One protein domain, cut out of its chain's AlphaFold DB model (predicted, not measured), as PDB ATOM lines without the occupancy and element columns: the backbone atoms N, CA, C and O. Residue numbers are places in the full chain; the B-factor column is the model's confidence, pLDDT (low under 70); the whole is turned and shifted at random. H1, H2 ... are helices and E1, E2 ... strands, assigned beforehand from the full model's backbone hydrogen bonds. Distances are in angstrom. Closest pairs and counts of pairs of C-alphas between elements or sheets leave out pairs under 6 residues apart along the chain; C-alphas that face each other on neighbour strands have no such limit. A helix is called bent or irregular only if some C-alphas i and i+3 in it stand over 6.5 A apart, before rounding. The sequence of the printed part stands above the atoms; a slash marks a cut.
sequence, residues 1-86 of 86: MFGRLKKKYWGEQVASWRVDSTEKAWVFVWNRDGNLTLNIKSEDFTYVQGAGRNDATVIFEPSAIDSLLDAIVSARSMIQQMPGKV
ATOM      1  N   MET A   1     107.807 138.897  71.177       42.78
ATOM      2  CA  MET A   1     107.775 137.489  70.701       42.78
ATOM      3  C   MET A   1     108.523 136.515  71.628       42.78
ATOM      4  O   MET A   1     108.028 135.415  71.843       42.78
ATOM      5  N   PHE A   2     109.638 136.920  72.257       52.62
ATOM      6  CA  PHE A   2     110.464 136.088  73.159       52.62
ATOM      7  C   PHE A   2     109.769 135.535  74.426       52.62
ATOM      8  O   PHE A   2     110.098 134.435  74.861       52.62
ATOM      9  N   GLY A   3     108.768 136.228  74.987       57.16
ATOM     10  CA  GLY A   3     108.035 135.747  76.173       57.16
ATOM     11  C   GLY A   3     107.125 134.533  75.923       57.16
ATOM     12  O   GLY A   3     106.959 133.697  76.806       57.16
ATOM     13  N   ARG A   4     106.574 134.375  74.705       57.91
ATOM     14  CA  ARG A   4     105.661 133.259  74.371       57.91
ATOM     15  C   ARG A   4     106.383 131.915  74.250       57.91
ATOM     16  O   ARG A   4     105.846 130.900  74.677       57.91
ATOM     17  N   LEU A   5     107.594 131.907  73.689       62.47
ATOM     18  CA  LEU A   5     108.406 130.692  73.556       62.47
ATOM     19  C   LEU A   5     108.870 130.186  74.923       62.47
ATOM     20  O   LEU A   5     108.703 129.007  75.213       62.47
ATOM     21  N   LYS A   6     109.362 131.074  75.797       65.38
ATOM     22  CA  LYS A   6     109.744 130.687  77.162       65.38
ATOM     23  C   LYS A   6     108.557 130.144  77.954       65.38
ATOM     24  O   LYS A   6     108.691 129.081  78.542       65.38
ATOM     25  N   LYS A   7     107.380 130.778  77.858       63.47
ATOM     26  CA  LYS A   7     106.157 130.274  78.503       63.47
ATOM     27  C   LYS A   7     105.755 128.873  78.017       63.47
ATOM     28  O   LYS A   7     105.334 128.046  78.814       63.47
ATOM     29  N   LYS A   8     105.935 128.574  76.724       69.62
ATOM     30  CA  LYS A   8     105.651 127.246  76.147       69.62
ATOM     31  C   LYS A   8     106.603 126.149  76.650       69.62
ATOM     32  O   LYS A   8     106.184 125.001  76.793       69.62
ATOM     33  N   TYR A   9     107.875 126.473  76.881       71.81
ATOM     34  CA  TYR A   9     108.873 125.491  77.321       71.81
ATOM     35  C   TYR A   9     108.949 125.359  78.845       71.81
ATOM     36  O   TYR A   9     109.047 124.242  79.343       71.81
ATOM     37  N   TRP A  10     108.816 126.463  79.576       73.31
ATOM     38  CA  TRP A  10     109.121 126.526  81.007       73.31
ATOM     39  C   TRP A  10     107.908 126.817  81.894       73.31
ATOM     40  O   TRP A  10     108.003 126.661  83.101       73.31
ATOM     41  N   GLY A  11     106.760 127.189  81.321       85.00
ATOM     42  CA  GLY A  11     105.561 127.531  82.087       85.00
ATOM     43  C   GLY A  11     105.526 128.995  82.530       85.00
ATOM     44  O   GLY A  11     106.017 129.886  81.833       85.00
ATOM     45  N   GLU A  12     104.877 129.270  83.655       89.81
ATOM     46  CA  GLU A  12     104.731 130.619  84.197       89.81
ATOM     47  C   GLU A  12     105.951 131.012  85.029       89.81
ATOM     48  O   GLU A  12     106.386 130.261  85.895       89.81
ATOM     49  N   GLN A  13     106.509 132.198  84.779       91.06
ATOM     50  CA  GLN A  13     107.567 132.729  85.632       91.06
ATOM     51  C   GLN A  13     106.953 133.173  86.960       91.06
ATOM     52  O   GLN A  13     106.129 134.085  86.969       91.06
ATOM     53  N   VAL A  14     107.377 132.562  88.063       93.06
ATOM     54  CA  VAL A  14     106.867 132.879  89.407       93.06
ATOM     55  C   VAL A  14     107.793 133.815  90.175       93.06
ATOM     56  O   VAL A  14     107.334 134.599  90.998       93.06
ATOM     57  N   ALA A  15     109.096 133.774  89.887       92.50
ATOM     58  CA  ALA A  15     110.069 134.668  90.495       92.50
ATOM     59  C   ALA A  15     111.272 134.888  89.578       92.50
ATOM     60  O   ALA A  15     111.625 134.039  88.755       92.50
ATOM     61  N   SER A  16     111.924 136.035  89.742       93.81
ATOM     62  CA  SER A  16     113.247 136.282  89.176       93.81
ATOM     63  C   SER A  16     113.987 137.338  89.970       93.81
ATOM     64  O   SER A  16     113.380 138.332  90.369       93.81
ATOM     65  N   TRP A  17     115.291 137.162  90.129       93.88
ATOM     66  CA  TRP A  17     116.157 138.143  90.770       93.88
ATOM     67  C   TRP A  17     117.564 138.096  90.178       93.88
ATOM     68  O   TRP A  17     117.949 137.138  89.499       93.88
ATOM     69  N   ARG A  18     118.324 139.159  90.435       91.94
ATOM     70  CA  ARG A  18     119.741 139.250  90.100       91.94
ATOM     71  C   ARG A  18     120.569 138.759  91.285       91.94
ATOM     72  O   ARG A  18     120.241 139.056  92.431       91.94
ATOM     73  N   VAL A  19     121.620 137.999  91.007       86.81
ATOM     74  CA  VAL A  19     122.625 137.631  92.006       86.81
ATOM     75  C   VAL A  19     123.710 138.696  91.974       86.81
ATOM     76  O   VAL A  19     124.486 138.774  91.020       86.81
ATOM     77  N   ASP A  20     123.739 139.518  93.018       78.69
ATOM     78  CA  ASP A  20     124.755 140.549  93.205       78.69
ATOM     79  C   ASP A  20     125.953 139.952  93.948       78.69
ATOM     80  O   ASP A  20     126.156 140.150  95.145       78.69
ATOM     81  N   SER A  21     126.730 139.160  93.213       80.12
ATOM     82  CA  SER A  21     128.019 138.631  93.651       80.12
ATOM     83  C   SER A  21     129.121 139.046  92.673       80.12
ATOM     84  O   SER A  21     128.849 139.689  91.654       80.12
ATOM     85  N   THR A  22     130.373 138.692  92.973       76.19
ATOM     86  CA  THR A  22     131.497 138.859  92.037       76.19
ATOM     87  C   THR A  22     131.206 138.194  90.687       76.19
ATOM     88  O   THR A  22     131.593 138.721  89.647       76.19
ATOM     89  N   GLU A  23     130.471 137.083  90.705       79.62
ATOM     90  CA  GLU A  23     129.985 136.360  89.533       79.62
ATOM     91  C   GLU A  23     128.529 136.774  89.270       79.62
ATOM     92  O   GLU A  23     127.628 136.553  90.088       79.62
ATOM     93  N   LYS A  24     128.288 137.453  88.145       85.69
ATOM     94  CA  LYS A  24     126.976 138.040  87.839       85.69
ATOM     95  C   LYS A  24     126.056 136.999  87.217       85.69
ATOM     96  O   LYS A  24     126.389 136.385  86.203       85.69
ATOM     97  N   ALA A  25     124.851 136.860  87.763       89.81
ATOM     98  CA  ALA A  25     123.830 135.991  87.187       89.81
ATOM     99  C   ALA A  25     122.408 136.518  87.375       89.81
ATOM    100  O   ALA A  25     122.114 137.311  88.270       89.81
ATOM    101  N   TRP A  26     121.514 135.999  86.540       91.38
ATOM    102  CA  TRP A  26     120.074 136.060  86.732       91.38
ATOM    103  C   TRP A  26     119.541 134.699  87.140       91.38
ATOM    104  O   TRP A  26     119.863 133.689  86.515       91.38
ATOM    105  N   VAL A  27     118.673 134.695  88.141       90.81
ATOM    106  CA  VAL A  27     117.932 133.510  88.556       90.81
ATOM    107  C   VAL A  27     116.479 133.675  88.149       90.81
ATOM    108  O   VAL A  27     115.874 134.725  88.369       90.81
ATOM    109  N   PHE A  28     115.919 132.625  87.559       91.81
ATOM    110  CA  PHE A  28     114.519 132.538  87.176       91.81
ATOM    111  C   PHE A  28     113.909 131.268  87.758       91.81
ATOM    112  O   PHE A  28     114.479 130.185  87.618       91.81
ATOM    113  N   VAL A  29     112.727 131.402  88.351       91.94
ATOM    114  CA  VAL A  29     111.913 130.271  88.795       91.94
ATOM    115  C   VAL A  29     110.653 130.228  87.946       91.94
ATOM    116  O   VAL A  29     109.929 131.222  87.836       91.94
ATOM    117  N   TRP A  30     110.399 129.070  87.351       92.31
ATOM    118  CA  TRP A  30     109.232 128.812  86.518       92.31
ATOM    119  C   TRP A  30     108.391 127.696  87.123       92.31
ATOM    120  O   TRP A  30     108.947 126.744  87.659       92.31
ATOM    121  N   ASN A  31     107.071 127.798  87.023       91.50
ATOM    122  CA  ASN A  31     106.139 126.742  87.387       91.50
ATOM    123  C   ASN A  31     105.454 126.213  86.128       91.50
ATOM    124  O   ASN A  31     104.834 126.969  85.371       91.50
ATOM    125  N   ARG A  32     105.555 124.903  85.921       89.19
ATOM    126  CA  ARG A  32     104.866 124.186  84.860       89.19
ATOM    127  C   ARG A  32     104.202 122.948  85.434       89.19
ATOM    128  O   ARG A  32     104.885 122.017  85.847       89.19
ATOM    129  N   ASP A  33     102.875 122.934  85.398       87.94
ATOM    130  CA  ASP A  33     102.065 121.771  85.768       87.94
ATOM    131  C   ASP A  33     102.406 121.228  87.173       87.94
ATOM    132  O   ASP A  33     102.405 120.023  87.405       87.94
ATOM    133  N   GLY A  34     102.745 122.124  88.110       87.19
ATOM    134  CA  GLY A  34     103.115 121.775  89.485       87.19
ATOM    135  C   GLY A  34     104.603 121.489  89.700       87.19
ATOM    136  O   GLY A  34     105.025 121.425  90.848       87.19
ATOM    137  N   ASN A  35     105.408 121.393  88.640       89.12
ATOM    138  CA  ASN A  35     106.862 121.274  88.729       89.12
ATOM    139  C   ASN A  35     107.531 122.647  88.678       89.12
ATOM    140  O   ASN A  35     107.157 123.507  87.873       89.12
ATOM    141  N   LEU A  36     108.568 122.835  89.493       91.69
ATOM    142  CA  LEU A  36     109.399 124.029  89.463       91.69
ATOM    143  C   LEU A  36     110.628 123.806  88.589       91.69
ATOM    144  O   LEU A  36     111.270 122.761  88.615       91.69
ATOM    145  N   THR A  37     110.975 124.822  87.810       90.62
ATOM    146  CA  THR A  37     112.248 124.898  87.101       90.62
ATOM    147  C   THR A  37     113.043 126.073  87.638       90.62
ATOM    148  O   THR A  37     112.607 127.218  87.519       90.62
ATOM    149  N   LEU A  38     114.239 125.800  88.152       89.38
ATOM    150  CA  LEU A  38     115.254 126.802  88.441       89.38
ATOM    151  C   LEU A  38     116.189 126.929  87.236       89.38
ATOM    152  O   LEU A  38     116.846 125.963  86.852       89.38
ATOM    153  N   ASN A  39     116.259 128.119  86.648       90.06
ATOM    154  CA  ASN A  39     117.218 128.457  85.601       90.06
ATOM    155  C   ASN A  39     118.141 129.570  86.102       90.06
ATOM    156  O   ASN A  39     117.674 130.643  86.486       90.06
ATOM    157  N   ILE A  40     119.446 129.311  86.093       89.12
ATOM    158  CA  ILE A  40     120.486 130.268  86.468       89.12
ATOM    159  C   ILE A  40     121.237 130.630  85.198       89.12
ATOM    160  O   ILE A  40     121.890 129.776  84.607       89.12
ATOM    161  N   LYS A  41     121.154 131.890  84.778       89.12
ATOM    162  CA  LYS A  41     121.862 132.414  83.614       89.12
ATOM    163  C   LYS A  41     123.018 133.293  84.071       89.12
ATOM    164  O   LYS A  41     122.793 134.407  84.540       89.12
ATOM    165  N   SER A  42     124.240 132.818  83.883       87.81
ATOM    166  CA  SER A  42     125.455 133.610  84.058       87.81
ATOM    167  C   SER A  42     125.515 134.732  83.017       87.81
ATOM    168  O   SER A  42     125.204 134.519  81.843       87.81
ATOM    169  N   GLU A  43     125.888 135.942  83.428       85.12
ATOM    170  CA  GLU A  43     126.102 137.061  82.500       85.12
ATOM    171  C   GLU A  43     127.460 136.954  81.783       85.12
ATOM    172  O   GLU A  43     127.588 137.403  80.647       85.12
ATOM    173  N   ASP A  44     128.440 136.307  82.413       83.31
ATOM    174  CA  ASP A  44     129.858 136.278  82.032       83.31
ATOM    175  C   ASP A  44     130.443 134.856  81.903       83.31
ATOM    176  O   ASP A  44     131.655 134.694  81.813       83.31
ATOM    177  N   PHE A  45     129.592 133.825  81.831       79.44
ATOM    178  CA  PHE A  45     129.965 132.401  81.717       79.44
ATOM    179  C   PHE A  45     130.732 131.831  82.926       79.44
ATOM    180  O   PHE A  45     131.295 130.740  82.849       79.44
ATOM    181  N   THR A  46     130.709 132.526  84.061       76.38
ATOM    182  CA  THR A  46     131.321 132.088  85.327       76.38
ATOM    183  C   THR A  46     130.700 130.802  85.871       76.38
ATOM    184  O   THR A  46     131.423 129.869  86.209       76.38
ATOM    185  N   TYR A  47     129.367 130.703  85.878       69.25
ATOM    186  CA  TYR A  47     128.667 129.534  86.430       69.25
ATOM    187  C   TYR A  47     128.574 128.339  85.474       69.25
ATOM    188  O   TYR A  47     128.414 127.205  85.920       69.25
ATOM    189  N   VAL A  48     128.623 128.573  84.159       70.31
ATOM    190  CA  VAL A  48     128.478 127.525  83.138       70.31
ATOM    191  C   VAL A  48     129.454 127.788  82.003       70.31
ATOM    192  O   VAL A  48     129.259 128.703  81.206       70.31
ATOM    193  N   GLN A  49     130.469 126.933  81.897       66.44
ATOM    194  CA  GLN A  49     131.414 126.908  80.779       66.44
ATOM    195  C   GLN A  49     131.030 125.786  79.805       66.44
ATOM    196  O   GLN A  49     131.703 124.763  79.695       66.44
ATOM    197  N   GLY A  50     129.885 125.940  79.137       65.06
ATOM    198  CA  GLY A  50     129.439 125.038  78.073       65.06
ATOM    199  C   GLY A  50     129.653 125.659  76.693       65.06
ATOM    200  O   GLY A  50     129.659 126.881  76.561       65.06
ATOM    201  N   ALA A  51     129.778 124.838  75.644       61.44
ATOM    202  CA  ALA A  51     129.922 125.305  74.260       61.44
ATOM    203  C   ALA A  51     128.708 126.156  73.815       61.44
ATOM    204  O   ALA A  51     127.711 125.635  73.318       61.44
ATOM    205  N   GLY A  52     128.781 127.472  74.032       67.56
ATOM    206  CA  GLY A  52     127.738 128.436  73.678       67.56
ATOM    207  C   GLY A  52     126.540 128.504  74.632       67.56
ATOM    208  O   GLY A  52     125.527 129.099  74.268       67.56
ATOM    209  N   ARG A  53     126.625 127.921  75.837       74.94
ATOM    210  CA  ARG A  53     125.585 128.045  76.875       74.94
ATOM    211  C   ARG A  53     126.149 128.735  78.102       74.94
ATOM    212  O   ARG A  53     127.222 128.367  78.566       74.94
ATOM    213  N   ASN A  54     125.401 129.701  78.620       85.81
ATOM    214  CA  ASN A  54     125.715 130.404  79.860       85.81
ATOM    215  C   ASN A  54     124.656 130.164  80.940       85.81
ATOM    216  O   ASN A  54     124.578 130.928  81.899       85.81
ATOM    217  N   ASP A  55     123.818 129.141  80.775       85.25
ATOM    218  CA  ASP A  55     122.719 128.836  81.674       85.25
ATOM    219  C   ASP A  55     122.732 127.385  82.173       85.25
ATOM    220  O   ASP A  55     123.074 126.451  81.446       85.25
ATOM    221  N   ALA A  56     122.358 127.214  83.440       86.19
ATOM    222  CA  ALA A  56     122.139 125.936  84.103       86.19
ATOM    223  C   ALA A  56     120.663 125.815  84.478       86.19
ATOM    224  O   ALA A  56     120.051 126.780  84.940       86.19
ATOM    225  N   THR A  57     120.099 124.623  84.308       87.00
ATOM    226  CA  THR A  57     118.683 124.362  84.568       87.00
ATOM    227  C   THR A  57     118.526 123.118  85.422       87.00
ATOM    228  O   THR A  57     119.077 122.070  85.092       87.00
ATOM    229  N   VAL A  58     117.705 123.227  86.463       88.88
ATOM    230  CA  VAL A  58     117.251 122.107  87.287       88.88
ATOM    231  C   VAL A  58     115.725 122.128  87.351       88.88
ATOM    232  O   VAL A  58     115.129 123.178  87.585       88.88
ATOM    233  N   ILE A  59     115.093 120.974  87.132       90.44
ATOM    234  CA  ILE A  59     113.645 120.775  87.283       90.44
ATOM    235  C   ILE A  59     113.427 119.909  88.521       90.44
ATOM    236  O   ILE A  59     114.116 118.903  88.683       90.44
ATOM    237  N   PHE A  60     112.494 120.297  89.385       90.88
ATOM    238  CA  PHE A  60     112.191 119.594  90.627       90.88
ATOM    239  C   PHE A  60     110.733 119.810  91.047       90.88
ATOM    240  O   PHE A  60     110.112 120.825  90.727       90.88
ATOM    241  N   GLU A  61     110.184 118.853  91.790       93.44
ATOM    242  CA  GLU A  61     108.898 119.033  92.462       93.44
ATOM    243  C   GLU A  61     109.052 120.001  93.649       93.44
ATOM    244  O   GLU A  61     110.068 119.939  94.344       93.44
ATOM    245  N   PRO A  62     108.060 120.859  93.952       89.69
ATOM    246  CA  PRO A  62     108.116 121.767  95.099       89.69
ATOM    247  C   PRO A  62     108.423 121.064  96.429       89.69
ATOM    248  O   PRO A  62     109.148 121.604  97.257       89.69
ATOM    249  N   SER A  63     107.902 119.848  96.614       93.38
ATOM    250  CA  SER A  63     108.126 118.992  97.787       93.38
ATOM    251  C   SER A  63     109.582 118.553  97.961       93.38
ATOM    252  O   SER A  63     109.976 118.192  99.065       93.38
ATOM    253  N   ALA A  64     110.386 118.586  96.897       93.31
ATOM    254  CA  ALA A  64     111.778 118.147  96.897       93.31
ATOM    255  C   ALA A  64     112.782 119.290  97.136       93.31
ATOM    256  O   ALA A  64     113.989 119.052  97.069       93.31
ATOM    257  N   ILE A  65     112.320 120.526  97.383       88.81
ATOM    258  CA  ILE A  65     113.203 121.699  97.463       88.81
ATOM    259  C   ILE A  65     114.252 121.574  98.573       88.81
ATOM    260  O   ILE A  65     115.428 121.823  98.318       88.81
ATOM    261  N   ASP A  66     113.859 121.114  99.761       91.06
ATOM    262  CA  ASP A  66     114.776 120.975 100.894       91.06
ATOM    263  C   ASP A  66     115.828 119.895 100.608       91.06
ATOM    264  O   ASP A  66     117.024 120.136 100.744       91.06
ATOM    265  N   SER A  67     115.406 118.747 100.067       93.00
ATOM    266  CA  SER A  67     116.326 117.679  99.659       93.00
ATOM    267  C   SER A  67     117.295 118.114  98.556       93.00
ATOM    268  O   SER A  67     118.451 117.689  98.543       93.00
ATOM    269  N   LEU A  68     116.857 118.971  97.627       90.25
ATOM    270  CA  LEU A  68     117.723 119.537  96.594       90.25
ATOM    271  C   LEU A  68     118.774 120.477  97.201       90.25
ATOM    272  O   LEU A  68     119.945 120.409  96.822       90.25
ATOM    273  N   LEU A  69     118.378 121.337  98.142       89.12
ATOM    274  CA  LEU A  69     119.304 122.228  98.845       89.12
ATOM    275  C   LEU A  69     120.333 121.430  99.654       89.12
ATOM    276  O   LEU A  69     121.529 121.709  99.551       89.12
ATOM    277  N   ASP A  70     119.897 120.389 100.363       94.19
ATOM    278  CA  ASP A  70     120.780 119.492 101.114       94.19
ATOM    279  C   ASP A  70     121.788 118.784 100.199       94.19
ATOM    280  O   ASP A  70     122.977 118.691 100.525       94.19
ATOM    281  N   ALA A  71     121.348 118.333  99.021       92.81
ATOM    282  CA  ALA A  71     122.226 117.719  98.030       92.81
ATOM    283  C   ALA A  71     123.280 118.710  97.503       92.81
ATOM    284  O   ALA A  71     124.452 118.351  97.375       92.81
ATOM    285  N   ILE A  72     122.896 119.967  97.243       89.38
ATOM    286  CA  ILE A  72     123.813 121.027  96.790       89.38
ATOM    287  C   ILE A  72     124.851 121.353  97.869       89.38
ATOM    288  O   ILE A  72     126.046 121.435  97.570       89.38
ATOM    289  N   VAL A  73     124.418 121.524  99.122       92.62
ATOM    290  CA  VAL A  73     125.319 121.787 100.254       92.62
ATOM    291  C   VAL A  73     126.295 120.626 100.430       92.62
ATOM    292  O   VAL A  73     127.503 120.851 100.509       92.62
ATOM    293  N   SER A  74     125.793 119.390 100.398       94.44
ATOM    294  CA  SER A  74     126.616 118.185 100.514       94.44
ATOM    295  C   SER A  74     127.657 118.095  99.395       94.44
ATOM    296  O   SER A  74     128.841 117.891  99.666       94.44
ATOM    297  N   ALA A  75     127.251 118.326  98.140       90.31
ATOM    298  CA  ALA A  75     128.161 118.334  96.996       90.31
ATOM    299  C   ALA A  75     129.257 119.400  97.139       90.31
ATOM    300  O   ALA A  75     130.433 119.117  96.900       90.31
ATOM    301  N   ARG A  76     128.901 120.612  97.588       89.19
ATOM    302  CA  ARG A  76     129.870 121.684  97.854       89.19
ATOM    303  C   ARG A  76     130.892 121.264  98.909       89.19
ATOM    304  O   ARG A  76     132.089 121.450  98.690       89.19
ATOM    305  N   SER A  77     130.439 120.703 100.029       90.81
ATOM    306  CA  SER A  77     131.331 120.231 101.092       90.81
ATOM    307  C   SER A  77     132.296 119.157 100.591       90.81
ATOM    308  O   SER A  77     133.480 119.220 100.909       90.81
ATOM    309  N   MET A  78     131.825 118.219  99.763       91.38
ATOM    310  CA  MET A  78     132.684 117.195  99.159       91.38
ATOM    311  C   MET A  78     133.750 117.801  98.241       91.38
ATOM    312  O   MET A  78     134.918 117.444  98.363       91.38
ATOM    313  N   ILE A  79     133.383 118.743  97.363       88.12
ATOM    314  CA  ILE A  79     134.326 119.408  96.443       88.12
ATOM    315  C   ILE A  79     135.432 120.133  97.218       88.12
ATOM    316  O   ILE A  79     136.605 119.989  96.888       88.12
ATOM    317  N   GLN A  80     135.082 120.864  98.279       86.56
ATOM    318  CA  GLN A  80     136.053 121.610  99.093       86.56
ATOM    319  C   GLN A  80     137.053 120.712  99.835       86.56
ATOM    320  O   GLN A  80     138.123 121.173 100.222       86.56
ATOM    321  N   GLN A  81     136.713 119.439 100.042       88.12
ATOM    322  CA  GLN A  81     137.590 118.451 100.666       88.12
ATOM    323  C   GLN A  81     138.496 117.737  99.650       88.12
ATOM    324  O   GLN A  81     139.387 116.989 100.054       88.12
ATOM    325  N   MET A  82     138.306 117.950  98.341       86.50
ATOM    326  CA  MET A  82     139.148 117.340  97.314       86.50
ATOM    327  C   MET A  82     140.504 118.063  97.232       86.50
ATOM    328  O   MET A  82     140.548 119.263  96.947       86.50
ATOM    329  N   PRO A  83     141.637 117.366  97.436       71.69
ATOM    330  CA  PRO A  83     142.948 117.994  97.347       71.69
ATOM    331  C   PRO A  83     143.236 118.470  95.913       71.69
ATOM    332  O   PRO A  83     143.163 117.695  94.959       71.69
ATOM    333  N   GLY A  84     143.599 119.750  95.773       65.62
ATOM    334  CA  GLY A  84     144.156 120.319  94.539       65.62
ATOM    335  C   GLY A  84     143.181 120.977  93.554       65.62
ATOM    336  O   GLY A  84     143.604 121.251  92.432       65.62
ATOM    337  N   LYS A  85     141.920 121.254  93.918       54.97
ATOM    338  CA  LYS A  85     141.009 122.059  93.077       54.97
ATOM    339  C   LYS A  85     140.107 122.993  93.892       54.97
ATOM    340  O   LYS A  85     138.990 122.624  94.246       54.97
ATOM    341  N   VAL A  86     140.589 124.216  94.113       52.12
ATOM    342  CA  VAL A  86     139.786 125.449  94.050       52.12
ATOM    343  C   VAL A  86     140.540 126.400  93.138       52.12
ATOM    344  O   VAL A  86     141.764 126.537  93.360       52.12
TER     345      VAL A  86
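This is residues 1 to 86 of the 86 residues of an uncharacterized protein of Mesorhizobium sp. LNJC405B00 (UniProt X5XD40). A twisted four-stranded meander sheet, each strand the antiparallel neighbour of the one before, has H1 across it; H2 only grazes it, and residues 69 to 86 stick out. The 86 printed residues include H1, E1, E2, E3, E4 and H2, class mixed, sheet order E1 E2 E3 E4. The whole is only just loose, close to compact, radius of gyration of the C-alphas 14.8 A, spans 47 by 31 by 24 A.

H1, residues 2 to 10, begins at C-alpha 2 (110.464, 136.088, 73.159). E1 is residues 12 to 19, E2 25 to 32, E3 35 to 42, E4 55 to 60. H2, residues 62 to 80, 28.2 A long, ends at C-alpha 80 (136.053, 121.610, 99.093); it is irregular, C-alphas 63 and 66 being 7.6 A apart.

Hairpins E1-E2, E2-E3 and E3-E4 have N 14 and O 29 at 2.9 A, N 28 and O 39 at 2.9 A, and N 38 and O 58 at 2.8 A, within hydrogen-bond range. H1 is on the sheet, height 9.3 A; its closest C-alphas to E2 are Trp 10 and Trp 30, 6.0 A. H2's closest to E3 are Pro 62 and Leu 36, 6.2 A. O i to N i+4 pairs within range number 4 of 5 in H1, 13 of 15 in H2.

The printed part has no cut; the farthest C-alphas, Met 1 and Pro 83, are 48.2 A apart. Link E3 to E4 is long. Residues 1 to 8, 47, 49 to 52 and 84 to 86 have pLDDT under 70.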